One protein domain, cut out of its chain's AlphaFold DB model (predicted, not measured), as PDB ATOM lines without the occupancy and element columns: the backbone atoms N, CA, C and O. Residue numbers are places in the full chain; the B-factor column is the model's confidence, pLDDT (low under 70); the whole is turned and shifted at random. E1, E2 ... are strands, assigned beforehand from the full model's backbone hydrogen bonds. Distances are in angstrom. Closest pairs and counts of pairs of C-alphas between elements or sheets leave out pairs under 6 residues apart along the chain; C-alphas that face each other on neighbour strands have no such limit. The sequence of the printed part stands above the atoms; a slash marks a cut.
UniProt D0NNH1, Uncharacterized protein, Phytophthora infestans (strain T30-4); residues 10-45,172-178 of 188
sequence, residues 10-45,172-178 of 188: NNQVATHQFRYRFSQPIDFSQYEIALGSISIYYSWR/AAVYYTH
ATOM      1  N   ASN A  10      24.047  22.649  48.275       88.44
ATOM      2  CA  ASN A  10      25.493  22.670  48.024       88.44
ATOM      3  C   ASN A  10      25.934  21.598  47.014       88.44
ATOM      4  O   ASN A  10      27.026  21.679  46.461       88.44
ATOM      5  N   ASN A  11      25.100  20.585  46.768       89.25
ATOM      6  CA  ASN A  11      25.346  19.542  45.774       89.25
ATOM      7  C   ASN A  11      24.694  19.853  44.419       89.25
ATOM      8  O   ASN A  11      24.776  19.023  43.511       89.25
ATOM      9  N   GLN A  12      24.024  20.997  44.269       90.44
ATOM     10  CA  GLN A  12      23.361  21.361  43.024       90.44
ATOM     11  C   GLN A  12      24.394  21.751  41.960       90.44
ATOM     12  O   GLN A  12      25.198  22.658  42.156       90.44
ATOM     13  N   VAL A  13      24.362  21.066  40.817       92.00
ATOM     14  CA  VAL A  13      25.247  21.348  39.671       92.00
ATOM     15  C   VAL A  13      24.511  21.979  38.491       92.00
ATOM     16  O   VAL A  13      25.143  22.621  37.659       92.00
ATOM     17  N   ALA A  14      23.189  21.813  38.421       90.06
ATOM     18  CA  ALA A  14      22.314  22.464  37.449       90.06
ATOM     19  C   ALA A  14      20.871  22.524  37.979       90.06
ATOM     20  O   ALA A  14      20.552  21.993  39.049       90.06
ATOM     21  N   THR A  15      19.970  23.156  37.227       80.31
ATOM     22  CA  THR A  15      18.529  23.121  37.508       80.31
ATOM     23  C   THR A  15      18.043  21.665  37.484       80.31
ATOM     24  O   THR A  15      18.179  20.987  36.471       80.31
ATOM     25  N   HIS A  16      17.515  21.182  38.615       80.88
ATOM     26  CA  HIS A  16      17.071  19.792  38.834       80.88
ATOM     27  C   HIS A  16      18.172  18.712  38.814       80.88
ATOM     28  O   HIS A  16      17.857  17.530  38.690       80.88
ATOM     29  N   GLN A  17      19.450  19.078  38.970       86.31
ATOM     30  CA  GLN A  17      20.544  18.105  39.023       86.31
ATOM     31  C   GLN A  17      21.404  18.288  40.273       86.31
ATOM     32  O   GLN A  17      22.042  19.325  40.466       86.31
ATOM     33  N   PHE A  18      21.479  17.228  41.077       87.12
ATOM     34  CA  PHE A  18      22.352  17.133  42.241       87.12
ATOM     35  C   PHE A  18      23.457  16.114  41.975       87.12
ATOM     36  O   PHE A  18      23.214  15.063  41.380       87.12
ATOM     37  N   ARG A  19      24.681  16.423  42.399       87.38
ATOM     38  CA  ARG A  19      25.842  15.544  42.244       87.38
ATOM     39  C   ARG A  19      26.638  15.496  43.538       87.38
ATOM     40  O   ARG A  19      27.128  16.517  44.013       87.38
ATOM     41  N   TYR A  20      26.837  14.288  44.051       86.00
ATOM     42  CA  TYR A  20      27.815  14.016  45.096       86.00
ATOM     43  C   TYR A  20      29.083  13.452  44.456       86.00
ATOM     44  O   TYR A  20      29.012  12.537  43.637       86.00
ATOM     45  N   ARG A  21      30.245  14.021  44.788       84.81
ATOM     46  CA  ARG A  21      31.543  13.509  44.340       84.81
ATOM     47  C   ARG A  21      32.211  12.811  45.513       84.81
ATOM     48  O   ARG A  21      32.458  13.444  46.535       84.81
ATOM     49  N   PHE A  22      32.510  11.529  45.352       83.94
ATOM     50  CA  PHE A  22      33.277  10.782  46.339       83.94
ATOM     51  C   PHE A  22      34.732  11.260  46.343       83.94
ATOM     52  O   PHE A  22      35.290  11.593  45.298       83.94
ATOM     53  N   SER A  23      35.351  11.298  47.524       86.31
ATOM     54  CA  SER A  23      36.747  11.729  47.687       86.31
ATOM     55  C   SER A  23      37.757  10.749  47.085       86.31
ATOM     56  O   SER A  23      38.928  11.090  46.944       86.31
ATOM     57  N   GLN A  24      37.320   9.531  46.763       88.62
ATOM     58  CA  GLN A  24      38.135   8.444  46.230       88.62
ATOM     59  C   GLN A  24      37.298   7.645  45.217       88.62
ATOM     60  O   GLN A  24      36.068   7.645  45.331       88.62
ATOM     61  N   PRO A  25      37.920   6.957  44.245       84.88
ATOM     62  CA  PRO A  25      37.230   5.959  43.437       84.88
ATOM     63  C   PRO A  25      36.700   4.832  44.331       84.88
ATOM     64  O   PRO A  25      37.447   4.274  45.132       84.88
ATOM     65  N   ILE A  26      35.415   4.510  44.199       81.38
ATOM     66  CA  ILE A  26      34.747   3.438  44.944       81.38
ATOM     67  C   ILE A  26      34.140   2.478  43.922       81.38
ATOM     68  O   ILE A  26      33.538   2.925  42.946       81.38
ATOM     69  N   ASP A  27      34.308   1.174  44.141       83.56
ATOM     70  CA  ASP A  27      33.628   0.145  43.355       83.56
ATOM     71  C   ASP A  27      32.203  -0.068  43.885       83.56
ATOM     72  O   ASP A  27      32.004  -0.393  45.057       83.56
ATOM     73  N   PHE A  28      31.214   0.122  43.012       77.62
ATOM     74  CA  PHE A  28      29.792  -0.052  43.311       77.62
ATOM     75  C   PHE A  28      29.217  -1.367  42.761       77.62
ATOM     76  O   PHE A  28      28.015  -1.583  42.867       77.62
ATOM     77  N   SER A  29      30.039  -2.266  42.207       83.31
ATOM     78  CA  SER A  29      29.593  -3.518  41.568       83.31
ATOM     79  C   SER A  29      28.749  -4.433  42.469       83.31
ATOM     80  O   SER A  29      27.900  -5.172  41.975       83.31
ATOM     81  N   GLN A  30      28.953  -4.369  43.789       83.38
ATOM     82  CA  GLN A  30      28.220  -5.145  44.801       83.38
ATOM     83  C   GLN A  30      27.321  -4.280  45.699       83.38
ATOM     84  O   GLN A  30      26.827  -4.757  46.722       83.38
ATOM     85  N   TYR A  31      27.129  -3.005  45.352       78.56
ATOM     86  CA  TYR A  31      26.341  -2.063  46.139       78.56
ATOM     87  C   TYR A  31      25.073  -1.661  45.397       78.56
ATOM     88  O   TYR A  31      25.090  -1.329  44.216       78.56
ATOM     89  N   GLU A  32      23.970  -1.616  46.135       81.25
ATOM     90  CA  GLU A  32      22.707  -1.083  45.645       81.25
ATOM     91  C   GLU A  32      22.474   0.310  46.231       81.25
ATOM     92  O   GLU A  32      22.713   0.559  47.416       81.25
ATOM     93  N   ILE A  33      21.986   1.225  45.396       77.44
ATOM     94  CA  ILE A  33      21.587   2.565  45.822       77.44
ATOM     95  C   ILE A  33      20.068   2.579  45.935       77.44
ATOM     96  O   ILE A  33      19.358   2.268  44.981       77.44
ATOM     97  N   ALA A  34      19.570   2.975  47.101       77.75
ATOM     98  CA  ALA A  34      18.150   3.165  47.345       77.75
ATOM     99  C   ALA A  34      17.888   4.575  47.874       77.75
ATOM    100  O   ALA A  34      18.698   5.151  48.606       77.75
ATOM    101  N   LEU A  35      16.727   5.124  47.523       80.62
ATOM    102  CA  LEU A  35      16.254   6.375  48.098       80.62
ATOM    103  C   LEU A  35      15.769   6.125  49.533       80.62
ATOM    104  O   LEU A  35      14.763   5.449  49.729       80.62
ATOM    105  N   GLY A  36      16.465   6.686  50.526       79.94
ATOM    106  CA  GLY A  36      16.054   6.584  51.933       79.94
ATOM    107  C   GLY A  36      14.884   7.509  52.280       79.94
ATOM    108  O   GLY A  36      13.854   7.075  52.785       79.94
ATOM    109  N   SER A  37      15.025   8.798  51.974       79.94
ATOM    110  CA  SER A  37      13.983   9.802  52.193       79.94
ATOM    111  C   SER A  37      14.197  10.988  51.269       79.94
ATOM    112  O   SER A  37      15.341  11.387  51.040       79.94
ATOM    113  N   ILE A  38      13.112  11.600  50.808       81.00
ATOM    114  CA  ILE A  38      13.164  12.881  50.109       81.00
ATOM    115  C   ILE A  38      12.094  13.813  50.677       81.00
ATOM    116  O   ILE A  38      10.949  13.418  50.892       81.00
ATOM    117  N   SER A  39      12.502  15.049  50.951       76.12
ATOM    118  CA  SER A  39      11.608  16.137  51.344       76.12
ATOM    119  C   SER A  39      11.594  17.139  50.204       76.12
ATOM    120  O   SER A  39      12.621  17.749  49.909       76.12
ATOM    121  N   ILE A  40      10.454  17.263  49.528       74.62
ATOM    122  CA  ILE A  40      10.270  18.230  48.444       74.62
ATOM    123  C   ILE A  40       9.268  19.267  48.936       74.62
ATOM    124  O   ILE A  40       8.174  18.914  49.386       74.62
ATOM    125  N   TYR A  41       9.635  20.545  48.841       68.81
ATOM    126  CA  TYR A  41       8.675  21.622  49.047       68.81
ATOM    127  C   TYR A  41       7.573  21.523  47.997       68.81
ATOM    128  O   TYR A  41       7.841  21.388  46.798       68.81
ATOM    129  N   TYR A  42       6.327  21.597  48.453       62.03
ATOM    130  CA  TYR A  42       5.170  21.611  47.570       62.03
ATOM    131  C   TYR A  42       5.294  22.819  46.629       62.03
ATOM    132  O   TYR A  42       5.337  23.963  47.070       62.03
ATOM    133  N   SER A  43       5.437  22.568  45.329       59.00
ATOM    134  CA  SER A  43       5.675  23.620  44.325       59.00
ATOM    135  C   SER A  43       4.856  23.438  43.049       59.00
ATOM    136  O   SER A  43       4.936  24.246  42.122       59.00
ATOM    137  N   TRP A  44       4.030  22.394  42.983       68.75
ATOM    138  CA  TRP A  44       3.059  22.247  41.911       68.75
ATOM    139  C   TRP A  44       1.902  23.233  42.110       68.75
ATOM    140  O   TRP A  44       1.232  23.270  43.141       68.75
ATOM    141  N   ARG A  45       1.660  24.044  41.081       67.62
ATOM    142  CA  ARG A  45       0.510  24.948  41.030       67.62
ATOM    143  C   ARG A  45      -0.767  24.111  41.020       67.62
ATOM    144  O   ARG A  45      -0.878  23.204  40.192       67.62
ATOM    145  N   ALA A 172       2.880  22.650  52.779       52.97
ATOM    146  CA  ALA A 172       4.230  23.218  52.734       52.97
ATOM    147  C   ALA A 172       5.304  22.220  52.254       52.97
ATOM    148  O   ALA A 172       6.372  22.632  51.803       52.97
ATOM    149  N   ALA A 173       5.051  20.910  52.311       52.06
ATOM    150  CA  ALA A 173       5.994  19.890  51.851       52.06
ATOM    151  C   ALA A 173       5.313  18.530  51.659       52.06
ATOM    152  O   ALA A 173       4.372  18.195  52.378       52.06
ATOM    153  N   VAL A 174       5.837  17.729  50.730       56.56
ATOM    154  CA  VAL A 174       5.507  16.305  50.601       56.56
ATOM    155  C   VAL A 174       6.715  15.485  51.040       56.56
ATOM    156  O   VAL A 174       7.823  15.661  50.522       56.56
ATOM    157  N   TYR A 175       6.494  14.583  51.995       56.31
ATOM    158  CA  TYR A 175       7.499  13.637  52.469       56.31
ATOM    159  C   TYR A 175       7.289  12.297  51.773       56.31
ATOM    160  O   TYR A 175       6.273  11.637  51.985       56.31
ATOM    161  N   TYR A 176       8.253  11.882  50.954       53.28
ATOM    162  CA  TYR A 176       8.254  10.538  50.387       53.28
ATOM    163  C   TYR A 176       9.257   9.673  51.145       53.28
ATOM    164  O   TYR A 176      10.462   9.942  51.161       53.28
ATOM    165  N   THR A 177       8.748   8.601  51.743       58.09
ATOM    166  CA  THR A 177       9.536   7.530  52.360       58.09
ATOM    167  C   THR A 177       9.344   6.262  51.541       58.09
ATOM    168  O   THR A 177       8.214   5.802  51.385       58.09
ATOM    169  N   HIS A 178      10.424   5.696  51.006       56.03
ATOM    170  CA  HIS A 178      10.370   4.406  50.317       56.03
ATOM    171  C   HIS A 178      10.803   3.289  51.269       56.03
ATOM    172  O   HIS A 178      11.820   3.405  51.944       56.03
TER     173      HIS A 178
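Overview. This is residues 10 to 45 and 172 to 178 of the 188 residues of an uncharacterized protein of Phytophthora infestans (strain T30-4) (UniProt D0NNH1). With little regular structure, this is a wide open loop: a small turn at E1, a long link whose residues 22 to 33 stick out, then a two-stranded ribbon, E2 beside E3. The 43 printed residues hold three strands, E1, E2, E3, and no named helix; under half are in these elements, class all strand, the sheet E2 - E3 antiparallel. It is flat, 41 by 25 by 13 A, and only just extended, close to loose, radius of gyration of the C-alphas 14.3 A.

Arrangement. Begin at E1, residues 12 to 14, apart from E2, residues 37 to 41, and E3, residues 173 to 177. E2 and E3 are antiparallel neighbours at 166 degrees; N 174 and O 40 are within hydrogen-bond range, 2.9 A.

Along the chain. Find C-alpha 12, where E1 begins, at (23.361, 21.361, 43.024); E1 spans 5.8 A. E2 spans 13.3 A; E3 spans 12.9 A, ending at C-alpha 177, (9.536, 7.530, 52.360).

Size, cuts and confidence. The farthest C-alphas, Asp 27 and Arg 45, are 41.4 A apart. E1 to E2 is a long link. Residues 46 to 171 are not printed; C-alphas 45 and 172 are 12.4 A apart. Look for pLDDT under 70 at residues 41 to 45 and 172 to 178.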